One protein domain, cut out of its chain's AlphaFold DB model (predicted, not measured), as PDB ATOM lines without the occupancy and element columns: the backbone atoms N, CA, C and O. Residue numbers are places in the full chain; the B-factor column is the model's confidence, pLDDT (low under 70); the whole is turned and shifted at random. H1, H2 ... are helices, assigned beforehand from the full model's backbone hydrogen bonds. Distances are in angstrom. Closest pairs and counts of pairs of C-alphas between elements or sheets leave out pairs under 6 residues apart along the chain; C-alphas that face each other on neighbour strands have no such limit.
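What this domain is: This is residues 10 to 126 of the 294 residues of an uncharacterized protein of Candidatus Lokiarchaeota archaeon (UniProt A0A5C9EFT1). Three helices, H1, H2 and H5, make a small bundle with H2 touching both others, and a long helix, H3, folds back from the end of H2 and reaches far past the bundle. At its far end H4 turns a corner and heads back, and a short link leads into H5, so that H3, H4 and H5 frame an open space beside the bundle. The printed part has 117 residues with five named helices, H1 to H5 in order along the chain, and no named strand; the class is all helix. The whole is loose, with a radius of gyration of the C-alphas of 16.8 A, and elongated, spanning 48 by 32 by 25 A.

How they stand to each other: H1, residues 10 to 22, and H2, residues 26 to 48, form a helical hairpin: they touch, closest at the C-alphas of Gly 16 and Gly 32, 3.7 A apart, and run opposite ways at a shallow tilt of 30 degrees. H2 is the hub, touching three helices. H3, residues 54 to 82, forms a second helical hairpin with H2, opposite ways at a shallow tilt of 34 degrees, only just short of steep. H2 touches H3 with residues 38 to 46 alone, and H3 touches H2 with residues 54 to 65 alone; the closest C-alphas are those of Ile 46 and Pro 54, 6.0 A apart. H4, residues 84 to 98, is close to but not clearly touching H3, with the C-alphas of Ser 79 and Tyr 87 closest at 6.9 A and a steep tilt of 58 degrees. H5, residues 105 to 124, touches H2, closest at the C-alphas of Gly 40 and Trp 120, 4.3 A apart; they run the same way at a shallow tilt of 34.6 degrees, only just short of steep. With residues 113 to 120 alone H5 touches H1, closest at the C-alphas of Ile 17 and Ile 113, 6.5 A apart, opposite ways at a shallow tilt of 5 degrees. H3 and H5 are apart, and so are H4 and H5. In H1, H2, H3 and H4 every O i to N i+4 pair is within hydrogen-bond range; in H5 13 of 16 are.

Where its parts are: H1 begins at C-alpha 10, (12.835, 25.387, 14.516), and is 17.9 A long from first to last C-alpha. H2 measures 33.1 A and H3, the longest, 41.3 A, ending at C-alpha 82, (43.380, 49.030, 5.103). H4 measures 19.9 A. H5 measures 29.4 A, has a kink of 27 degrees near residue 116, and ends at C-alpha 124, (6.053, 24.621, 8.151).

The domain as a whole: The C-alphas farthest apart are those of Phe 85 and Asp 126, 51.5 A. The printed part has no cut and no long link. Residues 70 to 75, 81 to 86 and 89 to 108 stand free. The mean pLDDT of the printed part is 78.8; it is under 70 at residues 50 to 52, 54 to 55 and 80 to 104.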
ATOM      1  N   VAL A  10      13.405  24.452  13.513       86.56
ATOM      2  CA  VAL A  10      12.835  25.387  14.516       86.56
ATOM      3  C   VAL A  10      13.765  25.598  15.702       86.56
ATOM      4  O   VAL A  10      13.885  26.713  16.200       86.56
ATOM      5  N   LEU A  11      14.485  24.554  16.123       87.69
ATOM      6  CA  LEU A  11      15.464  24.665  17.203       87.69
ATOM      7  C   LEU A  11      16.573  25.646  16.832       87.69
ATOM      8  O   LEU A  11      16.919  26.511  17.630       87.69
ATOM      9  N   GLY A  12      17.084  25.570  15.602       88.69
ATOM     10  CA  GLY A  12      18.090  26.507  15.118       88.69
ATOM     11  C   GLY A  12      17.561  27.944  15.025       88.69
ATOM     12  O   GLY A  12      18.280  28.880  15.371       88.69
ATOM     13  N   LEU A  13      16.299  28.119  14.617       92.50
ATOM     14  CA  LEU A  13      15.629  29.420  14.584       92.50
ATOM     15  C   LEU A  13      15.525  30.016  15.995       92.50
ATOM     16  O   LEU A  13      15.915  31.165  16.208       92.50
ATOM     17  N   ILE A  14      15.059  29.220  16.962       93.44
ATOM     18  CA  ILE A  14      14.947  29.608  18.373       93.44
ATOM     19  C   ILE A  14      16.324  29.973  18.925       93.44
ATOM     20  O   ILE A  14      16.486  31.058  19.480       93.44
ATOM     21  N   ILE A  15      17.331  29.117  18.732       93.75
ATOM     22  CA  ILE A  15      18.708  29.362  19.180       93.75
ATOM     23  C   ILE A  15      19.238  30.677  18.594       93.75
ATOM     24  O   ILE A  15      19.752  31.515  19.336       93.75
ATOM     25  N   GLY A  16      19.071  30.900  17.287       93.94
ATOM     26  CA  GLY A  16      19.503  32.130  16.623       93.94
ATOM     27  C   GLY A  16      18.852  33.387  17.211       93.94
ATOM     28  O   GLY A  16      19.537  34.367  17.523       93.94
ATOM     29  N   ILE A  17      17.539  33.338  17.451       94.56
ATOM     30  CA  ILE A  17      16.786  34.434  18.075       94.56
ATOM     31  C   ILE A  17      17.241  34.670  19.520       94.56
ATOM     32  O   ILE A  17      17.452  35.821  19.911       94.56
ATOM     33  N   LEU A  18      17.440  33.612  20.312       95.31
ATOM     34  CA  LEU A  18      17.915  33.724  21.692       95.31
ATOM     35  C   LEU A  18      19.296  34.393  21.753       95.31
ATOM     36  O   LEU A  18      19.479  35.328  22.534       95.31
ATOM     37  N   TYR A  19      20.235  34.005  20.883       92.62
ATOM     38  CA  TYR A  19      21.539  34.670  20.784       92.62
ATOM     39  C   TYR A  19      21.409  36.147  20.400       92.62
ATOM     40  O   TYR A  19      22.070  36.997  20.997       92.62
ATOM     41  N   PHE A  20      20.527  36.489  19.457       92.06
ATOM     42  CA  PHE A  20      20.284  37.883  19.080       92.06
ATOM     43  C   PHE A  20      19.704  38.727  20.230       92.06
ATOM     44  O   PHE A  20      20.078  39.894  20.405       92.06
ATOM     45  N   ILE A  21      18.800  38.156  21.030       90.19
ATOM     46  CA  ILE A  21      18.132  38.867  22.127       90.19
ATOM     47  C   ILE A  21      19.054  39.019  23.340       90.19
ATOM     48  O   ILE A  21      19.149  40.134  23.866       90.19
ATOM     49  N   PHE A  22      19.695  37.930  23.770       93.56
ATOM     50  CA  PHE A  22      20.305  37.812  25.097       93.56
ATOM     51  C   PHE A  22      21.830  37.876  25.110       93.56
ATOM     52  O   PHE A  22      22.399  38.180  26.156       93.56
ATOM     53  N   SER A  23      22.513  37.630  23.988       90.56
ATOM     54  CA  SER A  23      23.976  37.696  23.988       90.56
ATOM     55  C   SER A  23      24.460  39.115  24.273       90.56
ATOM     56  O   SER A  23      24.010  40.068  23.639       90.56
ATOM     57  N   ASN A  24      25.423  39.279  25.176       86.12
ATOM     58  CA  ASN A  24      26.074  40.574  25.397       86.12
ATOM     59  C   ASN A  24      27.092  40.889  24.297       86.12
ATOM     60  O   ASN A  24      27.224  42.043  23.889       86.12
ATOM     61  N   ASP A  25      27.711  39.854  23.739       89.50
ATOM     62  CA  ASP A  25      28.711  39.962  22.690       89.50
ATOM     63  C   ASP A  25      28.079  40.255  21.327       89.50
ATOM     64  O   ASP A  25      27.201  39.525  20.845       89.50
ATOM     65  N   ILE A  26      28.581  41.308  20.677       80.62
ATOM     66  CA  ILE A  26      28.146  41.752  19.345       80.62
ATOM     67  C   ILE A  26      28.301  40.642  18.286       80.62
ATOM     68  O   ILE A  26      27.353  40.447  17.515       80.62
ATOM     69  N   PRO A  27      29.413  39.869  18.233       83.00
ATOM     70  CA  PRO A  27      29.553  38.777  17.269       83.00
ATOM     71  C   PRO A  27      28.461  37.716  17.418       83.00
ATOM     72  O   PRO A  27      27.829  37.350  16.434       83.00
ATOM     73  N   TRP A  28      28.178  37.281  18.645       85.69
ATOM     74  CA  TRP A  28      27.153  36.277  18.927       85.69
ATOM     75  C   TRP A  28      25.740  36.786  18.617       85.69
ATOM     76  O   TRP A  28      24.963  36.058  18.001       85.69
ATOM     77  N   LYS A  29      25.426  38.055  18.928       84.69
ATOM     78  CA  LYS A  29      24.150  38.674  18.521       84.69
ATOM     79  C   LYS A  29      23.961  38.642  17.005       84.69
ATOM     80  O   LYS A  29      22.910  38.234  16.515       84.69
ATOM     81  N   ARG A  30      24.982  39.079  16.262       87.62
ATOM     82  CA  ARG A  30      24.976  39.106  14.794       87.62
ATOM     83  C   ARG A  30      24.836  37.699  14.216       87.62
ATOM     84  O   ARG A  30      23.997  37.487  13.351       87.62
ATOM     85  N   ASN A  31      25.639  36.751  14.691       88.56
ATOM     86  CA  ASN A  31      25.643  35.379  14.186       88.56
ATOM     87  C   ASN A  31      24.302  34.683  14.463       88.56
ATOM     88  O   ASN A  31      23.779  34.009  13.582       88.56
ATOM     89  N   GLY A  32      23.715  34.904  15.644       90.06
ATOM     90  CA  GLY A  32      22.385  34.395  15.982       90.06
ATOM     91  C   GLY A  32      21.297  34.926  15.048       90.06
ATOM     92  O   GLY A  32      20.509  34.151  14.509       90.06
ATOM     93  N   LEU A  33      21.306  36.234  14.771       90.56
ATOM     94  CA  LEU A  33      20.367  36.839  13.822       90.56
ATOM     95  C   LEU A  33      20.513  36.243  12.415       90.56
ATOM     96  O   LEU A  33      19.525  35.892  11.779       90.56
ATOM     97  N   ILE A  34      21.751  36.106  11.946       90.00
ATOM     98  CA  ILE A  34      22.076  35.546  10.632       90.00
ATOM     99  C   ILE A  34      21.618  34.089  10.523       90.00
ATOM    100  O   ILE A  34      21.041  33.712   9.508       90.00
ATOM    101  N   MET A  35      21.803  33.295  11.577       90.06
ATOM    102  CA  MET A  35      21.314  31.919  11.655       90.06
ATOM    103  C   MET A  35      19.783  31.845  11.578       90.06
ATOM    104  O   MET A  35      19.248  31.036  10.821       90.06
ATOM    105  N   ALA A  36      19.072  32.706  12.313       93.25
ATOM    106  CA  ALA A  36      17.611  32.768  12.275       93.25
ATOM    107  C   ALA A  36      17.095  33.128  10.871       93.25
ATOM    108  O   ALA A  36      16.204  32.461  10.344       93.25
ATOM    109  N   PHE A  37      17.695  34.141  10.239       92.56
ATOM    110  CA  PHE A  37      17.363  34.548   8.872       92.56
ATOM    111  C   PHE A  37      17.668  33.469   7.845       92.56
ATOM    112  O   PHE A  37      16.834  33.223   6.981       92.56
ATOM    113  N   TYR A  38      18.816  32.805   7.956       90.31
ATOM    114  CA  TYR A  38      19.151  31.666   7.112       90.31
ATOM    115  C   TYR A  38      18.053  30.601   7.182       90.31
ATOM    116  O   TYR A  38      17.490  30.230   6.160       90.31
ATOM    117  N   ILE A  39      17.670  30.176   8.385       89.94
ATOM    118  CA  ILE A  39      16.665  29.126   8.571       89.94
ATOM    119  C   ILE A  39      15.296  29.516   8.006       89.94
ATOM    120  O   ILE A  39      14.687  28.729   7.274       89.94
ATOM    121  N   GLY A  40      14.813  30.719   8.328       90.56
ATOM    122  CA  GLY A  40      13.539  31.210   7.804       90.56
ATOM    123  C   GLY A  40      13.562  31.297   6.278       90.56
ATOM    124  O   GLY A  40      12.669  30.781   5.609       90.56
ATOM    125  N   PHE A  41      14.626  31.872   5.720       89.50
ATOM    126  CA  PHE A  41      14.776  32.063   4.283       89.50
ATOM    127  C   PHE A  41      14.903  30.746   3.508       89.50
ATOM    128  O   PHE A  41      14.254  30.594   2.478       89.50
ATOM    129  N   ILE A  42      15.678  29.773   4.000       86.00
ATOM    130  CA  ILE A  42      15.780  28.450   3.363       86.00
ATOM    131  C   ILE A  42      14.440  27.728   3.369       86.00
ATOM    132  O   ILE A  42      14.065  27.154   2.350       86.00
ATOM    133  N   SER A  43      13.701  27.794   4.479       84.19
ATOM    134  CA  SER A  43      12.361  27.199   4.559       84.19
ATOM    135  C   SER A  43      11.453  27.778   3.471       84.19
ATOM    136  O   SER A  43      10.823  27.036   2.722       84.19
ATOM    137  N   LEU A  44      11.472  29.105   3.317       85.31
ATOM    138  CA  LEU A  44      10.727  29.809   2.279       85.31
ATOM    139  C   LEU A  44      11.186  29.437   0.857       85.31
ATOM    140  O   LEU A  44      10.355  29.219  -0.020       85.31
ATOM    141  N   LEU A  45      12.494  29.331   0.612       83.00
ATOM    142  CA  LEU A  45      13.023  28.942  -0.698       83.00
ATOM    143  C   LEU A  45      12.621  27.520  -1.096       83.00
ATOM    144  O   LEU A  45      12.247  27.306  -2.247       83.00
ATOM    145  N   ILE A  46      12.656  26.564  -0.164       76.94
ATOM    146  CA  ILE A  46      12.226  25.182  -0.426       76.94
ATOM    147  C   ILE A  46      10.778  25.153  -0.924       76.94
ATOM    148  O   ILE A  46      10.473  24.438  -1.876       76.94
ATOM    149  N   HIS A  47       9.904  25.985  -0.354       75.69
ATOM    150  CA  HIS A  47       8.514  26.089  -0.795       75.69
ATOM    151  C   HIS A  47       8.373  26.549  -2.259       75.69
ATOM    152  O   HIS A  47       7.519  26.044  -2.990       75.69
ATOM    153  N   PHE A  48       9.216  27.486  -2.707       80.06
ATOM    154  CA  PHE A  48       9.182  27.993  -4.082       80.06
ATOM    155  C   PHE A  48       9.847  27.055  -5.099       80.06
ATOM    156  O   PHE A  48       9.450  27.040  -6.264       80.06
ATOM    157  N   TYR A  49      10.814  26.237  -4.680       79.38
ATOM    158  CA  TYR A  49      11.576  25.345  -5.561       79.38
ATOM    159  C   TYR A  49      11.168  23.873  -5.400       79.38
ATOM    160  O   TYR A  49      11.974  23.020  -5.034       79.38
ATOM    161  N   LYS A  50       9.918  23.556  -5.764       67.56
ATOM    162  CA  LYS A  50       9.295  22.219  -5.627       67.56
ATOM    163  C   LYS A  50       9.964  21.073  -6.419       67.56
ATOM    164  O   LYS A  50       9.545  19.930  -6.291       67.56
ATOM    165  N   GLY A  51      10.977  21.357  -7.242       66.12
ATOM    166  CA  GLY A  51      11.666  20.375  -8.096       66.12
ATOM    167  C   GLY A  51      12.982  19.825  -7.537       66.12
ATOM    168  O   GLY A  51      13.621  19.003  -8.189       66.12
ATOM    169  N   PHE A  52      13.416  20.277  -6.361       68.88
ATOM    170  CA  PHE A  52      14.654  19.815  -5.737       68.88
ATOM    171  C   PHE A  52      14.363  19.166  -4.391       68.88
ATOM    172  O   PHE A  52      13.528  19.647  -3.628       68.88
ATOM    173  N   SER A  53      15.105  18.101  -4.072       72.44
ATOM    174  CA  SER A  53      15.080  17.518  -2.729       72.44
ATOM    175  C   SER A  53      15.352  18.619  -1.687       72.44
ATOM    176  O   SER A  53      16.370  19.316  -1.812       72.44
ATOM    177  N   PRO A  54      14.495  18.773  -0.657       67.62
ATOM    178  CA  PRO A  54      14.681  19.764   0.403       67.62
ATOM    179  C   PRO A  54      16.068  19.698   1.049       67.62
ATOM    180  O   PRO A  54      16.666  20.732   1.347       67.62
ATOM    181  N   LEU A  55      16.616  18.487   1.194       69.62
ATOM    182  CA  LEU A  55      17.951  18.269   1.741       69.62
ATOM    183  C   LEU A  55      19.038  18.853   0.831       69.62
ATOM    184  O   LEU A  55      19.939  19.540   1.308       69.62
ATOM    185  N   ASN A  56      18.935  18.640  -0.482       74.50
ATOM    186  CA  ASN A  56      19.890  19.191  -1.441       74.50
ATOM    187  C   ASN A  56      19.834  20.720  -1.458       74.50
ATOM    188  O   ASN A  56      20.881  21.363  -1.448       74.50
ATOM    189  N   LEU A  57      18.635  21.310  -1.435       73.81
ATOM    190  CA  LEU A  57      18.482  22.763  -1.323       73.81
ATOM    191  C   LEU A  57      19.139  23.284  -0.041       73.81
ATOM    192  O   LEU A  57      19.946  24.208  -0.103       73.81
ATOM    193  N   ALA A  58      18.870  22.656   1.105       72.62
ATOM    194  CA  ALA A  58      19.484  23.045   2.370       72.62
ATOM    195  C   ALA A  58      21.022  22.960   2.332       72.62
ATOM    196  O   ALA A  58      21.692  23.861   2.832       72.62
ATOM    197  N   ILE A  59      21.594  21.928   1.702       78.69
ATOM    198  CA  ILE A  59      23.050  21.772   1.561       78.69
ATOM    199  C   ILE A  59      23.635  22.861   0.653       78.69
ATOM    200  O   ILE A  59      24.540  23.584   1.068       78.69
ATOM    201  N   TRP A  60      23.124  23.005  -0.575       81.50
ATOM    202  CA  TRP A  60      23.674  23.943  -1.559       81.50
ATOM    203  C   TRP A  60      23.568  25.389  -1.094       81.50
ATOM    204  O   TRP A  60      24.549  26.137  -1.136       81.50
ATOM    205  N   PHE A  61      22.393  25.776  -0.601       80.62
ATOM    206  CA  PHE A  61      22.205  27.119  -0.083       80.62
ATOM    207  C   PHE A  61      22.927  27.326   1.248       80.62
ATOM    208  O   PHE A  61      23.405  28.429   1.486       80.62
ATOM    209  N   GLY A  62      23.083  26.296   2.083       80.38
ATOM    210  CA  GLY A  62      23.893  26.374   3.299       80.38
ATOM    211  C   GLY A  62      25.354  26.677   3.016       80.38
ATOM    212  O   GLY A  62      25.913  27.613   3.588       80.38
ATOM    213  N   ILE A  63      25.955  25.948   2.074       83.81
ATOM    214  CA  ILE A  63      27.335  26.185   1.635       83.81
ATOM    215  C   ILE A  63      27.467  27.588   1.033       83.81
ATOM    216  O   ILE A  63      28.361  28.342   1.423       83.81
ATOM    217  N   GLY A  64      26.556  27.967   0.131       84.31
ATOM    218  CA  GLY A  64      26.550  29.297  -0.481       84.31
ATOM    219  C   GLY A  64      26.415  30.417   0.552       84.31
ATOM    220  O   GLY A  64      27.141  31.409   0.495       84.31
ATOM    221  N   PHE A  65      25.545  30.238   1.544       84.69
ATOM    222  CA  PHE A  65      25.316  31.212   2.602       84.69
ATOM    223  C   PHE A  65      26.537  31.374   3.512       84.69
ATOM    224  O   PHE A  65      26.957  32.500   3.771       84.69
ATOM    225  N   VAL A  66      27.157  30.269   3.949       85.19
ATOM    226  CA  VAL A  66      28.398  30.307   4.746       85.19
ATOM    227  C   VAL A  66      29.531  30.962   3.957       85.19
ATOM    228  O   VAL A  66      30.269  31.774   4.518       85.19
ATOM    229  N   PHE A  67      29.654  30.658   2.664       89.31
ATOM    230  CA  PHE A  67      30.660  31.259   1.792       89.31
ATOM    231  C   PHE A  67      30.469  32.776   1.660       89.31
ATOM    232  O   PHE A  67      31.399  33.532   1.932       89.31
ATOM    233  N   ILE A  68      29.256  33.231   1.320       86.19
ATOM    234  CA  ILE A  68      28.928  34.661   1.203       86.19
ATOM    235  C   ILE A  68      29.158  35.368   2.539       86.19
ATOM    236  O   ILE A  68      29.786  36.424   2.582       86.19
ATOM    237  N   TYR A  69      28.707  34.771   3.643       85.00
ATOM    238  CA  TYR A  69      28.881  35.347   4.968       85.00
ATOM    239  C   TYR A  69      30.363  35.493   5.346       85.00
ATOM    240  O   TYR A  69      30.790  36.556   5.800       85.00
ATOM    241  N   SER A  70      31.164  34.457   5.095       87.19
ATOM    242  CA  SER A  70      32.610  34.468   5.341       87.19
ATOM    243  C   SER A  70      33.326  35.493   4.462       87.19
ATOM    244  O   SER A  70      34.208  36.205   4.942       87.19
ATOM    245  N   LEU A  71      32.911  35.629   3.199       89.56
ATOM    246  CA  LEU A  71      33.424  36.642   2.281       89.56
ATOM    247  C   LEU A  71      33.112  38.056   2.789       89.56
ATOM    248  O   LEU A  71      34.009  38.895   2.837       89.56
ATOM    249  N   CYS A  72      31.879  38.316   3.235       81.81
ATOM    250  CA  CYS A  72      31.494  39.597   3.827       81.81
ATOM    251  C   CYS A  72      32.314  39.920   5.083       81.81
ATOM    252  O   CYS A  72      32.783  41.049   5.228       81.81
ATOM    253  N   LEU A  73      32.529  38.941   5.971       83.56
ATOM    254  CA  LEU A  73      33.387  39.116   7.147       83.56
ATOM    255  C   LEU A  73      34.842  39.401   6.761       83.56
ATOM    256  O   LEU A  73      35.464  40.281   7.351       83.56
ATOM    257  N   GLY A  74      35.373  38.701   5.756       85.44
ATOM    258  CA  GLY A  74      36.721  38.928   5.237       85.44
ATOM    259  C   GLY A  74      36.884  40.325   4.638       85.44
ATOM    260  O   GLY A  74      37.837  41.027   4.970       85.44
ATOM    261  N   ILE A  75      35.930  40.775   3.817       83.25
ATOM    262  CA  ILE A  75      35.910  42.132   3.247       83.25
ATOM    263  C   ILE A  75      35.824  43.185   4.357       83.25
ATOM    264  O   ILE A  75      36.544  44.184   4.317       83.25
ATOM    265  N   PHE A  76      34.979  42.966   5.367       78.38
ATOM    266  CA  PHE A  76      34.870  43.862   6.514       78.38
ATOM    267  C   PHE A  76      36.202  43.955   7.269       78.38
ATOM    268  O   PHE A  76      36.721  45.046   7.463       78.38
ATOM    269  N   TRP A  77      36.823  42.818   7.582       82.06
ATOM    270  CA  TRP A  77      38.105  42.771   8.285       82.06
ATOM    271  C   TRP A  77      39.255  43.412   7.488       82.06
ATOM    272  O   TRP A  77      40.093  44.124   8.045       82.06
ATOM    273  N   ILE A  78      39.297  43.201   6.167       80.12
ATOM    274  CA  ILE A  78      40.286  43.836   5.282       80.12
ATOM    275  C   ILE A  78      40.047  45.348   5.199       80.12
ATOM    276  O   ILE A  78      41.012  46.116   5.231       80.12
ATOM    277  N   SER A  79      38.790  45.787   5.088       72.25
ATOM    278  CA  SER A  79      38.451  47.211   4.979       72.25
ATOM    279  C   SER A  79      38.715  47.970   6.281       72.25
ATOM    280  O   SER A  79      39.288  49.057   6.229       72.25
ATOM    281  N   GLU A  80      38.444  47.354   7.433       68.75
ATOM    282  CA  GLU A  80      38.783  47.875   8.763       68.75
ATOM    283  C   GLU A  80      40.305  48.049   8.943       68.75
ATOM    284  O   GLU A  80      40.757  49.025   9.537       68.75
ATOM    285  N   ARG A  81      41.121  47.156   8.360       68.81
ATOM    286  CA  ARG A  81      42.594  47.225   8.433       68.81
ATOM    287  C   ARG A  81      43.263  48.153   7.418       68.81
ATOM    288  O   ARG A  81      44.348  48.652   7.706       68.81
ATOM    289  N   LYS A  82      42.700  48.329   6.216       62.19
ATOM    290  CA  LYS A  82      43.380  49.030   5.103       62.19
ATOM    291  C   LYS A  82      42.775  50.379   4.720       62.19
ATOM    292  O   LYS A  82      43.431  51.140   4.018       62.19
ATOM    293  N   PHE A  83      41.551  50.681   5.143       54.66
ATOM    294  CA  PHE A  83      40.794  51.822   4.630       54.66
ATOM    295  C   PHE A  83      40.060  52.582   5.737       54.66
ATOM    296  O   PHE A  83      38.916  52.974   5.550       54.66
ATOM    297  N   THR A  84      40.715  52.868   6.863       57.62
ATOM    298  CA  THR A  84      40.132  53.633   7.984       57.62
ATOM    299  C   THR A  84      39.455  54.931   7.515       57.62
ATOM    300  O   THR A  84      38.332  55.221   7.906       57.62
ATOM    301  N   PHE A  85      40.062  55.646   6.559       57.19
ATOM    302  CA  PHE A  85      39.517  56.886   5.991       57.19
ATOM    303  C   PHE A  85      38.296  56.692   5.069       57.19
ATOM    304  O   PHE A  85      37.347  57.477   5.105       57.19
ATOM    305  N   LEU A  86      38.292  55.658   4.218       56.78
ATOM    306  CA  LEU A  86      37.162  55.391   3.317       56.78
ATOM    307  C   LEU A  86      36.009  54.728   4.078       56.78
ATOM    308  O   LEU A  86      34.856  55.041   3.813       56.78
ATOM    309  N   TYR A  87      36.330  53.883   5.060       59.62
ATOM    310  CA  TYR A  87      35.396  53.304   6.017       59.62
ATOM    311  C   TYR A  87      34.681  54.401   6.805       59.62
ATOM    312  O   TYR A  87      33.460  54.438   6.770       59.62
ATOM    313  N   GLU A  88      35.390  55.364   7.405       60.91
ATOM    314  CA  GLU A  88      34.753  56.493   8.101       60.91
ATOM    315  C   GLU A  88      33.879  57.351   7.179       60.91
ATOM    316  O   GLU A  88      32.827  57.836   7.595       60.91
ATOM    317  N   LYS A  89      34.269  57.529   5.911       64.00
ATOM    318  CA  LYS A  89      33.516  58.330   4.931       64.00
ATOM    319  C   LYS A  89      32.267  57.608   4.409       64.00
ATOM    320  O   LYS A  89      31.220  58.237   4.255       64.00
ATOM    321  N   VAL A  90      32.370  56.303   4.150       59.91
ATOM    322  CA  VAL A  90      31.257  55.436   3.729       59.91
ATOM    323  C   VAL A  90      30.315  55.181   4.900       59.91
ATOM    324  O   VAL A  90      29.109  55.282   4.718       59.91
ATOM    325  N   MET A  91      30.834  54.951   6.106       56.00
ATOM    326  CA  MET A  91      30.030  54.834   7.321       56.00
ATOM    327  C   MET A  91      29.357  56.154   7.682       56.00
ATOM    328  O   MET A  91      28.189  56.113   8.015       56.00
ATOM    329  N   ASN A  92      29.983  57.324   7.496       62.09
ATOM    330  CA  ASN A  92      29.287  58.615   7.641       62.09
ATOM    331  C   ASN A  92      28.149  58.802   6.621       62.09
ATOM    332  O   ASN A  92      27.127  59.418   6.920       62.09
ATOM    333  N   GLN A  93      28.323  58.322   5.386       60.09
ATOM    334  CA  GLN A  93      27.291  58.372   4.339       60.09
ATOM    335  C   GLN A  93      26.155  57.376   4.621       60.09
ATOM    336  O   GLN A  93      24.983  57.725   4.490       60.09
ATOM    337  N   LEU A  94      26.493  56.163   5.064       51.59
ATOM    338  CA  LEU A  94      25.536  55.147   5.487       51.59
ATOM    339  C   LEU A  94      24.819  55.560   6.767       51.59
ATOM    340  O   LEU A  94      23.609  55.429   6.798       51.59
ATOM    341  N   GLU A  95      25.499  56.146   7.756       53.78
ATOM    342  CA  GLU A  95      24.899  56.705   8.972       53.78
ATOM    343  C   GLU A  95      23.871  57.781   8.630       53.78
ATOM    344  O   GLU A  95      22.776  57.758   9.189       53.78
ATOM    345  N   LYS A  96      24.161  58.646   7.646       54.56
ATOM    346  CA  LYS A  96      23.198  59.618   7.098       54.56
ATOM    347  C   LYS A  96      21.992  58.957   6.416       54.56
ATOM    348  O   LYS A  96      20.898  59.506   6.498       54.56
ATOM    349  N   PHE A  97      22.158  57.783   5.803       44.44
ATOM    350  CA  PHE A  97      21.073  57.006   5.178       44.44
ATOM    351  C   PHE A  97      20.270  56.158   6.187       44.44
ATOM    352  O   PHE A  97      19.045  56.079   6.100       44.44
ATOM    353  N   THR A  98      20.922  55.577   7.199       43.97
ATOM    354  CA  THR A  98      20.288  54.899   8.346       43.97
ATOM    355  C   THR A  98      19.683  55.875   9.353       43.97
ATOM    356  O   THR A  98      18.907  55.462  10.210       43.97
ATOM    357  N   TYR A  99      19.948  57.176   9.199       41.56
ATOM    358  CA  TYR A  99      19.159  58.265   9.775       41.56
ATOM    359  C   TYR A  99      17.826  58.497   9.040       41.56
ATOM    360  O   TYR A  99      17.154  59.503   9.276       41.56
ATOM    361  N   MET A 100      17.357  57.540   8.227       42.16
ATOM    362  CA  MET A 100      15.920  57.280   8.178       42.16
ATOM    363  C   MET A 100      15.462  56.957   9.600       42.16
ATOM    364  O   MET A 100      15.648  55.864  10.123       42.16
ATOM    365  N   LYS A 101      14.917  57.996  10.224       47.09
ATOM    366  CA  LYS A 101      14.418  58.134  11.588       47.09
ATOM    367  C   LYS A 101      13.347  57.079  11.907       47.09
ATOM    368  O   LYS A 101      12.189  57.414  12.133       47.09
ATOM    369  N   LEU A 102      13.712  55.797  11.971       49.03
ATOM    370  CA  LEU A 102      12.938  54.797  12.695       49.03
ATOM    371  C   LEU A 102      13.085  55.159  14.167       49.03
ATOM    372  O   LEU A 102      14.002  54.726  14.862       49.03
ATOM    373  N   ASN A 103      12.163  55.997  14.630       51.25
ATOM    374  CA  ASN A 103      12.092  56.572  15.970       51.25
ATOM    375  C   ASN A 103      11.872  55.517  17.077       51.25
ATOM    376  O   ASN A 103      11.435  55.826  18.180       51.25
ATOM    377  N   ASN A 104      12.120  54.241  16.785       69.12
ATOM    378  CA  ASN A 104      11.874  53.147  17.690       69.12
ATOM    379  C   ASN A 104      12.821  51.984  17.356       69.12
ATOM    380  O   ASN A 104      12.459  51.049  16.647       69.12
ATOM    381  N   LYS A 105      14.051  52.010  17.898       74.56
ATOM    382  CA  LYS A 105      14.999  50.869  17.848       74.56
ATOM    383  C   LYS A 105      14.339  49.548  18.275       74.56
ATOM    384  O   LYS A 105      14.743  48.478  17.827       74.56
ATOM    385  N   ARG A 106      13.293  49.630  19.109       80.56
ATOM    386  CA  ARG A 106      12.435  48.502  19.486       80.56
ATOM    387  C   ARG A 106      11.680  47.924  18.288       80.56
ATOM    388  O   ARG A 106      11.708  46.718  18.123       80.56
ATOM    389  N   VAL A 107      11.093  48.756  17.424       83.56
ATOM    390  CA  VAL A 107      10.371  48.310  16.217       83.56
ATOM    391  C   VAL A 107      11.305  47.578  15.258       83.56
ATOM    392  O   VAL A 107      10.971  46.482  14.827       83.56
ATOM    393  N   LEU A 108      12.499  48.116  14.987       82.06
ATOM    394  CA  LEU A 108      13.476  47.428  14.133       82.06
ATOM    395  C   LEU A 108      13.889  46.075  14.726       82.06
ATOM    396  O   LEU A 108      13.922  45.074  14.017       82.06
ATOM    397  N   LYS A 109      14.159  46.028  16.037       83.44
ATOM    398  CA  LYS A 109      14.483  44.777  16.732       83.44
ATOM    399  C   LYS A 109      13.334  43.767  16.637       83.44
ATOM    400  O   LYS A 109      13.589  42.595  16.388       83.44
ATOM    401  N   THR A 110      12.090  44.217  16.796       89.31
ATOM    402  CA  THR A 110      10.896  43.378  16.650       89.31
ATOM    403  C   THR A 110      10.764  42.835  15.230       89.31
ATOM    404  O   THR A 110      10.566  41.636  15.074       89.31
ATOM    405  N   ILE A 111      10.942  43.668  14.199       89.50
ATOM    406  CA  ILE A 111      10.916  43.230  12.793       89.50
ATOM    407  C   ILE A 111      11.979  42.154  12.555       89.50
ATOM    408  O   ILE A 111      11.663  41.083  12.053       89.50
ATOM    409  N   LEU A 112      13.217  42.390  13.000       88.94
ATOM    410  CA  LEU A 112      14.322  41.439  12.851       88.94
ATOM    411  C   LEU A 112      14.075  40.088  13.543       88.94
ATOM    412  O   LEU A 112      14.598  39.076  13.090       88.94
ATOM    413  N   ILE A 113      13.285  40.053  14.619       91.69
ATOM    414  CA  ILE A 113      12.892  38.806  15.292       91.69
ATOM    415  C   ILE A 113      11.734  38.133  14.553       91.69
ATOM    416  O   ILE A 113      11.764  36.928  14.332       91.69
ATOM    417  N   ILE A 114      10.710  38.899  14.173       94.94
ATOM    418  CA  ILE A 114       9.470  38.360  13.606       94.94
ATOM    419  C   ILE A 114       9.671  37.872  12.170       94.94
ATOM    420  O   ILE A 114       9.126  36.834  11.809       94.94
ATOM    421  N   THR A 115      10.453  38.569  11.344       93.56
ATOM    422  CA  THR A 115      10.653  38.206   9.933       93.56
ATOM    423  C   THR A 115      11.096  36.749   9.725       93.56
ATOM    424  O   THR A 115      10.401  36.043   8.993       93.56
ATOM    425  N   PRO A 116      12.180  36.247  10.350       93.69
ATOM    426  CA  PRO A 116      12.587  34.856  10.163       93.69
ATOM    427  C   PRO A 116      11.565  33.854  10.718       93.69
ATOM    428  O   PRO A 116      11.421  32.771  10.153       93.69
ATOM    429  N   ILE A 117      10.813  34.223  11.766       93.50
ATOM    430  CA  ILE A 117       9.704  33.409  12.284       93.50
ATOM    431  C   ILE A 117       8.593  33.303  11.244       93.50
ATOM    432  O   ILE A 117       8.152  32.198  10.966       93.50
ATOM    433  N   ILE A 118       8.163  34.419  10.645       92.25
ATOM    434  CA  ILE A 118       7.106  34.427   9.623       92.25
ATOM    435  C   ILE A 118       7.519  33.590   8.411       92.25
ATOM    436  O   ILE A 118       6.718  32.786   7.946       92.25
ATOM    437  N   MET A 119       8.755  33.743   7.922       91.56
ATOM    438  CA  MET A 119       9.260  32.971   6.777       91.56
ATOM    439  C   MET A 119       9.269  31.463   7.050       91.56
ATOM    440  O   MET A 119       8.929  30.665   6.183       91.56
ATOM    441  N   TRP A 120       9.664  31.068   8.262       90.69
ATOM    442  CA  TRP A 120       9.625  29.671   8.677       90.69
ATOM    443  C   TRP A 120       8.182  29.172   8.829       90.69
ATOM    444  O   TRP A 120       7.817  28.122   8.298       90.69
ATOM    445  N   TYR A 121       7.351  29.950   9.518       88.38
ATOM    446  CA  TYR A 121       5.961  29.635   9.824       88.38
ATOM    447  C   TYR A 121       5.126  29.437   8.557       88.38
ATOM    448  O   TYR A 121       4.398  28.454   8.471       88.38
ATOM    449  N   SER A 122       5.284  30.303   7.549       85.44
ATOM    450  CA  SER A 122       4.489  30.272   6.311       85.44
ATOM    451  C   SER A 122       4.640  28.991   5.488       85.44
ATOM    452  O   SER A 122       3.898  28.800   4.531       85.44
ATOM    453  N   VAL A 123       5.632  28.159   5.806       82.50
ATOM    454  CA  VAL A 123       5.906  26.901   5.103       82.50
ATOM    455  C   VAL A 123       5.656  25.691   5.988       82.50
ATOM    456  O   VAL A 123       5.182  24.671   5.504       82.50
ATOM    457  N   ASN A 124       6.011  25.784   7.268       81.50
ATOM    458  CA  ASN A 124       6.053  24.621   8.151       81.50
ATOM    459  C   ASN A 124       4.773  24.443   8.974       81.50
ATOM    460  O   ASN A 124       4.593  23.392   9.579       81.50
ATOM    461  N   VAL A 125       3.909  25.458   9.041       82.88
ATOM    462  CA  VAL A 125       2.702  25.420   9.868       82.88
ATOM    463  C   VAL A 125       1.475  25.654   9.002       82.88
ATOM    464  O   VAL A 125       1.260  26.756   8.502       82.88
ATOM    465  N   ASP A 126       0.640  24.623   8.888       83.69
ATOM    466  CA  ASP A 126      -0.715  24.746   8.362       83.69
ATOM    467  C   ASP A 126      -1.710  24.673   9.526       83.69
ATOM    468  O   ASP A 126      -1.943  23.611  10.107       83.69
TER     469      ASP A 126